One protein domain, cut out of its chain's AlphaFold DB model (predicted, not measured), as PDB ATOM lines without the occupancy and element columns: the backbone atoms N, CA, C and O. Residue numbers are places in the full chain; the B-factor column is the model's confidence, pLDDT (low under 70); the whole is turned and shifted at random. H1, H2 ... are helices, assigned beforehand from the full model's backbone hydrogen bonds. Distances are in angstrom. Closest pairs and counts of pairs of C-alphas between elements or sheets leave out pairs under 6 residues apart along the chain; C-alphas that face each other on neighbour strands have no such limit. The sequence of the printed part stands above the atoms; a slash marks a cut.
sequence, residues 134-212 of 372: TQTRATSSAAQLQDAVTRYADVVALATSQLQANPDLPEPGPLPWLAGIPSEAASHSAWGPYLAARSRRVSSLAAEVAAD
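What this domain is: This is residues 134 to 212 of the 372 residues of an uncharacterized protein of Micrococcales bacterium (UniProt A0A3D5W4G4). Two long helices, H2 and H4, run side by side in opposite ways at a shallow tilt and make the body of this elongated domain. The long loop of residues 163 to 182 leaves the last residues of H2, folds back beside the pair as far as about Pro 174 and Leu 175, and returns to the short helix H3 near the first residues of H4; the other short helix, H1, lies near the first residues of H2, at the opposite end of the domain. The printed part has 79 residues with four named helices, in the order H1, H2, H3, H4, and no named strand, and its class is all helix. The whole is compact, with a radius of gyration of the C-alphas of 13.3 A, and the C-alphas span 40 by 22 by 17 A.

Where its parts are: H1 is residues 134 to 138, 6.2 A from first to last C-alpha, and begins with C-alpha 134 at (200.755, 196.996, 118.484). After a tight link of 2 residues comes H2, residues 141 to 162, the longest helix by residues, 30.9 A from first to last C-alpha; C-alpha 162 is at (198.336, 161.660, 122.888). H3 is residues 183 to 187, with 6.0 A between its first and last C-alphas. After a tight link of 3 residues comes H4, residues 191 to 211, 30.2 A long, which ends with C-alpha 211 at (185.711, 193.260, 135.557).

How they stand to each other: H2 and H4 touch, with 20 pairs of C-alphas within 8 A; the closest are those of Leu 145 and Leu 205, 5.4 A apart. Their lines stand at a shallow tilt of 26 degrees, and they run opposite ways. H1 is close to H2 but not clearly touching it, the closest C-alphas being those of Ala 138 and Gln 144, 6.7 A apart. H3 is likewise close to H2 but not clearly touching it, with the C-alphas of Ala 159 and Ala 185 the closest at 6.3 A. H3 and H4 touch only at the corner by their link, H4 with residues 191 to 196 alone; the closest C-alphas are those of Ala 186 and Gly 192, 4.1 A apart. H1 is apart from H3 and from H4. In H1, H2, H3 and H4 every O i to N i+4 pair is within hydrogen-bond range.

The domain as a whole: The two C-alphas farthest apart are those of Thr 134 and Asn 166, 40.4 A. The C-alphas of the first and last printed residues, Thr 134 and Asp 212, are 20.5 A apart. The printed part has no cut. The link from H2 to H3 is long, with 20 residues, and its C-alphas lie 6 to 19 A from the mean of the C-alphas. The mean pLDDT of the printed part is 90.2, and the model's confidence is under 70 at residues 167 to 171, within that link.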
ATOM      1  N   THR A 134     200.716 198.462 118.569       85.00
ATOM      2  CA  THR A 134     200.755 196.996 118.484       85.00
ATOM      3  C   THR A 134     201.002 196.370 119.854       85.00
ATOM      4  O   THR A 134     200.270 195.463 120.245       85.00
ATOM      5  N   GLN A 135     201.967 196.893 120.617       87.19
ATOM      6  CA  GLN A 135     202.246 196.425 121.973       87.19
ATOM      7  C   GLN A 135     201.029 196.599 122.885       87.19
ATOM      8  O   GLN A 135     200.617 195.633 123.516       87.19
ATOM      9  N   THR A 136     200.404 197.779 122.899       87.44
ATOM     10  CA  THR A 136     199.204 198.045 123.705       87.44
ATOM     11  C   THR A 136     198.074 197.069 123.385       87.44
ATOM     12  O   THR A 136     197.464 196.529 124.308       87.44
ATOM     13  N   ARG A 137     197.808 196.792 122.097       84.81
ATOM     14  CA  ARG A 137     196.792 195.799 121.706       84.81
ATOM     15  C   ARG A 137     197.156 194.399 122.188       84.81
ATOM     16  O   ARG A 137     196.307 193.745 122.784       84.81
ATOM     17  N   ALA A 138     198.401 193.968 121.993       85.75
ATOM     18  CA  ALA A 138     198.872 192.648 122.416       85.75
ATOM     19  C   ALA A 138     198.850 192.461 123.945       85.75
ATOM     20  O   ALA A 138     198.662 191.351 124.436       85.75
ATOM     21  N   THR A 139     199.020 193.542 124.712       90.25
ATOM     22  CA  THR A 139     198.942 193.520 126.178       90.25
ATOM     23  C   THR A 139     197.532 193.718 126.728       90.25
ATOM     24  O   THR A 139     197.358 193.668 127.942       90.25
ATOM     25  N   SER A 140     196.530 193.960 125.879       92.00
ATOM     26  CA  SER A 140     195.144 194.074 126.341       92.00
ATOM     27  C   SER A 140     194.644 192.736 126.893       92.00
ATOM     28  O   SER A 140     194.957 191.677 126.345       92.00
ATOM     29  N   SER A 141     193.842 192.776 127.960       93.31
ATOM     30  CA  SER A 141     193.263 191.574 128.576       93.31
ATOM     31  C   SER A 141     192.441 190.759 127.573       93.31
ATOM     32  O   SER A 141     192.526 189.535 127.569       93.31
ATOM     33  N   ALA A 142     191.725 191.425 126.661       93.19
ATOM     34  CA  ALA A 142     190.961 190.770 125.602       93.19
ATOM     35  C   ALA A 142     191.850 189.988 124.616       93.19
ATOM     36  O   ALA A 142     191.578 188.820 124.351       93.19
ATOM     37  N   ALA A 143     192.938 190.592 124.118       92.44
ATOM     38  CA  ALA A 143     193.860 189.907 123.206       92.44
ATOM     39  C   ALA A 143     194.609 188.758 123.899       92.44
ATOM     40  O   ALA A 143     194.781 187.684 123.326       92.44
ATOM     41  N   GLN A 144     195.020 188.962 125.155       96.06
ATOM     42  CA  GLN A 144     195.649 187.912 125.955       96.06
ATOM     43  C   GLN A 144     194.684 186.759 126.248       96.06
ATOM     44  O   GLN A 144     195.113 185.606 126.260       96.06
ATOM     45  N   LEU A 145     193.399 187.051 126.488       97.31
ATOM     46  CA  LEU A 145     192.370 186.036 126.700       97.31
ATOM     47  C   LEU A 145     192.190 185.175 125.452       97.31
ATOM     48  O   LEU A 145     192.210 183.955 125.577       97.31
ATOM     49  N   GLN A 146     192.068 185.793 124.277       95.75
ATOM     50  CA  GLN A 146     191.949 185.069 123.011       95.75
ATOM     51  C   GLN A 146     193.122 184.097 122.808       95.75
ATOM     52  O   GLN A 146     192.908 182.898 122.643       95.75
ATOM     53  N   ASP A 147     194.366 184.586 122.908       95.94
ATOM     54  CA  ASP A 147     195.570 183.750 122.769       95.94
ATOM     55  C   ASP A 147     195.605 182.617 123.811       95.94
ATOM     56  O   ASP A 147     195.926 181.471 123.488       95.94
ATOM     57  N   ALA A 148     195.232 182.905 125.061       97.44
ATOM     58  CA  ALA A 148     195.186 181.899 126.116       97.44
ATOM     59  C   ALA A 148     194.127 180.818 125.852       97.44
ATOM     60  O   ALA A 148     194.404 179.644 126.105       97.44
ATOM     61  N   VAL A 149     192.948 181.198 125.348       96.81
ATOM     62  CA  VAL A 149     191.852 180.285 124.998       96.81
ATOM     63  C   VAL A 149     192.252 179.378 123.843       96.81
ATOM     64  O   VAL A 149     192.147 178.160 123.991       96.81
ATOM     65  N   THR A 150     192.788 179.935 122.752       95.25
ATOM     66  CA  THR A 150     193.263 179.151 121.600       95.25
ATOM     67  C   THR A 150     194.316 178.136 122.034       95.25
ATOM     68  O   THR A 150     194.147 176.936 121.831       95.25
ATOM     69  N   ARG A 151     195.357 178.578 122.756       95.75
ATOM     70  CA  ARG A 151     196.408 177.669 123.241       95.75
ATOM     71  C   ARG A 151     195.886 176.606 124.197       95.75
ATOM     72  O   ARG A 151     196.432 175.507 124.215       95.75
ATOM     73  N   TYR A 152     194.911 176.944 125.045       95.94
ATOM     74  CA  TYR A 152     194.295 175.993 125.967       95.94
ATOM     75  C   TYR A 152     193.515 174.916 125.205       95.94
ATOM     76  O   TYR A 152     193.737 173.734 125.455       95.94
ATOM     77  N   ALA A 153     192.652 175.313 124.267       92.81
ATOM     78  CA  ALA A 153     191.869 174.385 123.456       92.81
ATOM     79  C   ALA A 153     192.780 173.440 122.657       92.81
ATOM     80  O   ALA A 153     192.619 172.220 122.743       92.81
ATOM     81  N   ASP A 154     193.801 173.989 121.991       93.75
ATOM     82  CA  ASP A 154     194.771 173.217 121.211       93.75
ATOM     83  C   ASP A 154     195.499 172.183 122.069       93.75
ATOM     84  O   ASP A 154     195.621 171.013 121.698       93.75
ATOM     85  N   VAL A 155     195.992 172.592 123.243       93.56
ATOM     86  CA  VAL A 155     196.791 171.689 124.073       93.56
ATOM     87  C   VAL A 155     195.949 170.646 124.799       93.56
ATOM     88  O   VAL A 155     196.438 169.544 125.035       93.56
ATOM     89  N   VAL A 156     194.689 170.953 125.123       92.00
ATOM     90  CA  VAL A 156     193.740 169.957 125.635       92.00
ATOM     91  C   VAL A 156     193.425 168.936 124.547       92.00
ATOM     92  O   VAL A 156     193.507 167.741 124.816       92.00
ATOM     93  N   ALA A 157     193.146 169.369 123.315       90.31
ATOM     94  CA  ALA A 157     192.923 168.458 122.192       90.31
ATOM     95  C   ALA A 157     194.147 167.558 121.937       90.31
ATOM     96  O   ALA A 157     194.011 166.338 121.800       90.31
ATOM     97  N   LEU A 158     195.353 168.138 121.964       92.94
ATOM     98  CA  LEU A 158     196.606 167.400 121.819       92.94
ATOM     99  C   LEU A 158     196.816 166.385 122.951       92.94
ATOM    100  O   LEU A 158     197.149 165.234 122.676       92.94
ATOM    101  N   ALA A 159     196.612 166.785 124.209       89.88
ATOM    102  CA  ALA A 159     196.771 165.902 125.363       89.88
ATOM    103  C   ALA A 159     195.787 164.725 125.314       89.88
ATOM    104  O   ALA A 159     196.189 163.584 125.533       89.88
ATOM    105  N   THR A 160     194.523 164.993 124.971       88.94
ATOM    106  CA  THR A 160     193.486 163.966 124.801       88.94
ATOM    107  C   THR A 160     193.894 162.945 123.743       88.94
ATOM    108  O   THR A 160     193.831 161.743 123.992       88.94
ATOM    109  N   SER A 161     194.380 163.413 122.589       89.69
ATOM    110  CA  SER A 161     194.844 162.541 121.507       89.69
ATOM    111  C   SER A 161     196.064 161.704 121.909       89.69
ATOM    112  O   SER A 161     196.068 160.490 121.705       89.69
ATOM    113  N   GLN A 162     197.081 162.325 122.513       90.75
ATOM    114  CA  GLN A 162     198.336 161.660 122.888       90.75
ATOM    115  C   GLN A 162     198.148 160.611 123.986       90.75
ATOM    116  O   GLN A 162     198.786 159.562 123.958       90.75
ATOM    117  N   LEU A 163     197.271 160.886 124.953       87.75
ATOM    118  CA  LEU A 163     197.003 159.985 126.073       87.75
ATOM    119  C   LEU A 163     195.863 159.004 125.789       87.75
ATOM    120  O   LEU A 163     195.544 158.203 126.663       87.75
ATOM    121  N   GLN A 164     195.254 159.069 124.596       86.81
ATOM    122  CA  GLN A 164     194.048 158.311 124.240       86.81
ATOM    123  C   GLN A 164     192.956 158.444 125.316       86.81
ATOM    124  O   GLN A 164     192.239 157.493 125.623       86.81
ATOM    125  N   ALA A 165     192.875 159.633 125.920       81.38
ATOM    126  CA  ALA A 165     191.947 159.914 127.001       81.38
ATOM    127  C   ALA A 165     190.520 159.950 126.455       81.38
ATOM    128  O   ALA A 165     190.292 160.380 125.321       81.38
ATOM    129  N   ASN A 166     189.553 159.521 127.262       75.56
ATOM    130  CA  ASN A 166     188.162 159.573 126.847       75.56
ATOM    131  C   ASN A 166     187.654 161.032 126.897       75.56
ATOM    132  O   ASN A 166     187.632 161.620 127.982       75.56
ATOM    133  N   PRO A 167     187.230 161.638 125.769       67.25
ATOM    134  CA  PRO A 167     186.734 163.015 125.756       67.25
ATOM    135  C   PRO A 167     185.367 163.194 126.449       67.25
ATOM    136  O   PRO A 167     184.950 164.332 126.672       67.25
ATOM    137  N   ASP A 168     184.671 162.102 126.793       58.78
ATOM    138  CA  ASP A 168     183.259 162.110 127.214       58.78
ATOM    139  C   ASP A 168     182.990 162.410 128.699       58.78
ATOM    140  O   ASP A 168     181.855 162.268 129.159       58.78
ATOM    141  N   LEU A 169     183.973 162.876 129.475       54.28
ATOM    142  CA  LEU A 169     183.693 163.362 130.830       54.28
ATOM    143  C   LEU A 169     183.404 164.874 130.794       54.28
ATOM    144  O   LEU A 169     184.288 165.660 130.442       54.28
ATOM    145  N   PRO A 170     182.170 165.310 131.131       56.19
ATOM    146  CA  PRO A 170     181.713 166.689 131.004       56.19
ATOM    147  C   PRO A 170     182.226 167.531 132.176       56.19
ATOM    148  O   PRO A 170     181.452 168.137 132.911       56.19
ATOM    149  N   GLU A 171     183.538 167.554 132.380       67.75
ATOM    150  CA  GLU A 171     184.131 168.515 133.296       67.75
ATOM    151  C   GLU A 171     184.053 169.903 132.640       67.75
ATOM    152  O   GLU A 171     184.488 170.067 131.489       67.75
ATOM    153  N   PRO A 172     183.472 170.908 133.318       73.94
ATOM    154  CA  PRO A 172     183.432 172.264 132.798       73.94
ATOM    155  C   PRO A 172     184.859 172.767 132.559       73.94
ATOM    156  O   PRO A 172     185.714 172.701 133.445       73.94
ATOM    157  N   GLY A 173     185.123 173.283 131.360       86.81
ATOM    158  CA  GLY A 173     186.365 173.990 131.085       86.81
ATOM    159  C   GLY A 173     186.466 175.316 131.852       86.81
ATOM    160  O   GLY A 173     185.528 175.734 132.535       86.81
ATOM    161  N   PRO A 174     187.590 176.040 131.704       93.75
ATOM    162  CA  PRO A 174     187.777 177.359 132.314       93.75
ATOM    163  C   PRO A 174     186.756 178.406 131.839       93.75
ATOM    164  O   PRO A 174     186.604 179.441 132.489       93.75
ATOM    165  N   LEU A 175     186.069 178.137 130.722       94.88
ATOM    166  CA  LEU A 175     184.895 178.855 130.233       94.88
ATOM    167  C   LEU A 175     183.780 177.845 129.905       94.88
ATOM    168  O   LEU A 175     184.097 176.715 129.530       94.88
ATOM    169  N   PRO A 176     182.491 178.240 129.973       92.25
ATOM    170  CA  PRO A 176     181.354 177.323 129.815       92.25
ATOM    171  C   PRO A 176     181.293 176.544 128.493       92.25
ATOM    172  O   PRO A 176     180.651 175.502 128.433       92.25
ATOM    173  N   TRP A 177     181.920 177.060 127.435       92.00
ATOM    174  CA  TRP A 177     181.960 176.434 126.110       92.00
ATOM    175  C   TRP A 177     183.270 175.699 125.815       92.00
ATOM    176  O   TRP A 177     183.360 175.011 124.806       92.00
ATOM    177  N   LEU A 178     184.282 175.812 126.680       92.31
ATOM    178  CA  LEU A 178     185.557 175.128 126.491       92.31
ATOM    179  C   LEU A 178     185.528 173.729 127.097       92.31
ATOM    180  O   LEU A 178     184.883 173.478 128.116       92.31
ATOM    181  N   ALA A 179     186.276 172.813 126.486       89.69
ATOM    182  CA  ALA A 179     186.463 171.484 127.045       89.69
ATOM    183  C   ALA A 179     187.235 171.521 128.368       89.69
ATOM    184  O   ALA A 179     188.219 172.251 128.510       89.69
ATOM    185  N   GLY A 180     186.782 170.731 129.342       89.88
ATOM    186  CA  GLY A 180     187.548 170.427 130.544       89.88
ATOM    187  C   GLY A 180     188.792 169.601 130.235       89.88
ATOM    188  O   GLY A 180     188.957 169.062 129.140       89.88
ATOM    189  N   ILE A 181     189.680 169.512 131.220       90.94
ATOM    190  CA  ILE A 181     190.876 168.672 131.142       90.94
ATOM    191  C   ILE A 181     190.458 167.232 131.487       90.94
ATOM    192  O   ILE A 181     189.964 167.027 132.598       90.94
ATOM    193  N   PRO A 182     190.670 166.233 130.605       89.50
ATOM    194  CA  PRO A 182     190.368 164.836 130.921       89.50
ATOM    195  C   PRO A 182     191.138 164.348 132.151       89.50
ATOM    196  O   PRO A 182     192.274 164.769 132.389       89.50
ATOM    197  N   SER A 183     190.554 163.437 132.931       87.19
ATOM    198  CA  SER A 183     191.144 162.965 134.193       87.19
ATOM    199  C   SER A 183     192.513 162.298 134.004       87.19
ATOM    200  O   SER A 183     193.411 162.447 134.836       87.19
ATOM    201  N   GLU A 184     192.714 161.613 132.883       88.88
ATOM    202  CA  GLU A 184     193.976 160.995 132.476       88.88
ATOM    203  C   GLU A 184     195.055 162.058 132.232       88.88
ATOM    204  O   GLU A 184     196.181 161.941 132.716       88.88
ATOM    205  N   ALA A 185     194.700 163.151 131.550       89.00
ATOM    206  CA  ALA A 185     195.605 164.274 131.317       89.00
ATOM    207  C   ALA A 185     195.881 165.072 132.600       89.00
ATOM    208  O   ALA A 185     197.003 165.535 132.813       89.00
ATOM    209  N   ALA A 186     194.881 165.202 133.477       89.38
ATOM    210  CA  ALA A 186     195.004 165.888 134.760       89.38
ATOM    211  C   ALA A 186     195.915 165.138 135.748       89.38
ATOM    212  O   ALA A 186     196.670 165.768 136.488       89.38
ATOM    213  N   SER A 187     195.861 163.804 135.752       90.25
ATOM    214  CA  SER A 187     196.678 162.946 136.623       90.25
ATOM    215  C   SER A 187     198.093 162.695 136.088       90.25
ATOM    216  O   SER A 187     198.976 162.278 136.840       90.25
ATOM    217  N   HIS A 188     198.346 162.990 134.811       92.62
ATOM    218  CA  HIS A 188     199.664 162.835 134.213       92.62
ATOM    219  C   HIS A 188     200.680 163.827 134.810       92.62
ATOM    220  O   HIS A 188     200.494 165.041 134.767       92.62
ATOM    221  N   SER A 189     201.829 163.324 135.264       92.75
ATOM    222  CA  SER A 189     202.864 164.106 135.965       92.75
ATOM    223  C   SER A 189     203.408 165.308 135.175       92.75
ATOM    224  O   SER A 189     203.569 166.387 135.738       92.75
ATOM    225  N   ALA A 190     203.677 165.141 133.875       90.56
ATOM    226  CA  ALA A 190     204.138 166.225 133.000       90.56
ATOM    227  C   ALA A 190     203.018 167.174 132.516       90.56
ATOM    228  O   ALA A 190     203.199 168.391 132.524       90.56
ATOM    229  N   TRP A 191     201.866 166.639 132.091       91.44
ATOM    230  CA  TRP A 191     200.795 167.425 131.461       91.44
ATOM    231  C   TRP A 191     199.859 168.096 132.470       91.44
ATOM    232  O   TRP A 191     199.479 169.247 132.262       91.44
ATOM    233  N   GLY A 192     199.529 167.429 133.577       92.50
ATOM    234  CA  GLY A 192     198.559 167.900 134.568       92.50
ATOM    235  C   GLY A 192     198.867 169.300 135.112       92.50
ATOM    236  O   GLY A 192     198.033 170.199 134.965       92.50
ATOM    237  N   PRO A 193     200.073 169.553 135.665       95.56
ATOM    238  CA  PRO A 193     200.445 170.879 136.164       95.56
ATOM    239  C   PRO A 193     200.403 171.968 135.082       95.56
ATOM    240  O   PRO A 193     199.984 173.097 135.352       95.56
ATOM    241  N   TYR A 194     200.805 171.630 133.853       94.88
ATOM    242  CA  TYR A 194     200.821 172.555 132.722       94.88
ATOM    243  C   TYR A 194     199.403 172.925 132.258       94.88
ATOM    244  O   TYR A 194     199.080 174.111 132.138       94.88
ATOM    245  N   LEU A 195     198.530 171.934 132.060       94.69
ATOM    246  CA  LEU A 195     197.133 172.134 131.662       94.69
ATOM    247  C   LEU A 195     196.356 172.903 132.737       94.69
ATOM    248  O   LEU A 195     195.635 173.850 132.421       94.69
ATOM    249  N   ALA A 196     196.573 172.583 134.016       94.69
ATOM    250  CA  ALA A 196     195.979 173.314 135.133       94.69
ATOM    251  C   ALA A 196     196.452 174.780 135.196       94.69
ATOM    252  O   ALA A 196     195.669 175.682 135.506       94.69
ATOM    253  N   ALA A 197     197.726 175.056 134.896       96.25
ATOM    254  CA  ALA A 197     198.232 176.426 134.802       96.25
ATOM    255  C   ALA A 197     197.592 177.198 133.636       96.25
ATOM    256  O   ALA A 197     197.203 178.354 133.815       96.25
ATOM    257  N   ARG A 198     197.422 176.561 132.469       96.25
ATOM    258  CA  ARG A 198     196.733 177.156 131.312       96.25
ATOM    259  C   ARG A 198     195.261 177.439 131.603       96.25
ATOM    260  O   ARG A 198     194.819 178.556 131.356       96.25
ATOM    261  N   SER A 199     194.549 176.487 132.206       96.25
ATOM    262  CA  SER A 199     193.155 176.658 132.632       96.25
ATOM    263  C   SER A 199     193.000 177.854 133.582       96.25
ATOM    264  O   SER A 199     192.236 178.778 133.301       96.25
ATOM    265  N   ARG A 200     193.833 177.940 134.633       96.88
ATOM    266  CA  ARG A 200     193.841 179.096 135.551       96.88
ATOM    267  C   ARG A 200     194.140 180.419 134.848       96.88
ATOM    268  O   ARG A 200     193.538 181.433 135.196       96.88
ATOM    269  N   ARG A 201     195.053 180.433 133.868       97.44
ATOM    270  CA  ARG A 201     195.366 181.648 133.101       97.44
ATOM    271  C   ARG A 201     194.161 182.122 132.289       97.44
ATOM    272  O   ARG A 201     193.892 183.320 132.309       97.44
ATOM    273  N   VAL A 202     193.431 181.210 131.643       98.06
ATOM    274  CA  VAL A 202     192.182 181.532 130.933       98.06
ATOM    275  C   VAL A 202     191.151 182.108 131.903       98.06
ATOM    276  O   VAL A 202     190.648 183.200 131.660       98.06
ATOM    277  N   SER A 203     190.888 181.443 133.032       97.19
ATOM    278  CA  SER A 203     189.908 181.932 134.014       97.19
ATOM    279  C   SER A 203     190.288 183.293 134.613       97.19
ATOM    280  O   SER A 203     189.418 184.141 134.791       97.19
ATOM    281  N   SER A 204     191.576 183.536 134.886       97.75
ATOM    282  CA  SER A 204     192.069 184.834 135.377       97.75
ATOM    283  C   SER A 204     191.837 185.948 134.359       97.75
ATOM    284  O   SER A 204     191.279 186.984 134.700       97.75
ATOM    285  N   LEU A 205     192.217 185.726 133.098       97.75
ATOM    286  CA  LEU A 205     192.024 186.707 132.028       97.75
ATOM    287  C   LEU A 205     190.541 186.955 131.737       97.75
ATOM    288  O   LEU A 205     190.137 188.090 131.505       97.75
ATOM    289  N   ALA A 206     189.711 185.913 131.805       97.69
ATOM    290  CA  ALA A 206     188.266 186.048 131.675       97.69
ATOM    291  C   ALA A 206     187.675 186.895 132.810       97.69
ATOM    292  O   ALA A 206     186.811 187.732 132.558       97.69
ATOM    293  N   ALA A 207     188.163 186.731 134.042       97.12
ATOM    294  CA  ALA A 207     187.763 187.567 135.167       97.12
ATOM    295  C   ALA A 207     188.210 189.030 134.993       97.12
ATOM    296  O   ALA A 207     187.431 189.933 135.288       97.12
ATOM    297  N   GLU A 208     189.415 189.276 134.465       96.94
ATOM    298  CA  GLU A 208     189.898 190.627 134.139       96.94
ATOM    299  C   GLU A 208     189.021 191.302 133.072       96.94
ATOM    300  O   GLU A 208     188.595 192.440 133.256       96.94
ATOM    301  N   VAL A 209     188.682 190.592 131.988       97.12
ATOM    302  CA  VAL A 209     187.773 191.100 130.941       97.12
ATOM    303  C   VAL A 209     186.356 191.314 131.483       97.12
ATOM    304  O   VAL A 209     185.691 192.281 131.117       97.12
ATOM    305  N   ALA A 210     185.875 190.440 132.367       96.19
ATOM    306  CA  ALA A 210     184.571 190.609 132.997       96.19
ATOM    307  C   ALA A 210     184.534 191.814 133.951       96.19
ATOM    308  O   ALA A 210     183.484 192.438 134.087       96.19
ATOM    309  N   ALA A 211     185.640 192.137 134.625       96.06
ATOM    310  CA  ALA A 211     185.711 193.260 135.557       96.06
ATOM    311  C   ALA A 211     185.593 194.619 134.847       96.06
ATOM    312  O   ALA A 211     184.937 195.516 135.377       96.06
ATOM    313  N   ASP A 212     186.167 194.744 133.648       94.12
ATOM    314  CA  ASP A 212     186.068 195.934 132.795       94.12
ATOM    315  C   ASP A 212     185.602 195.554 131.373       94.12
ATOM    316  O   ASP A 212     186.416 195.377 130.459       94.12
TER     317      ASP A 212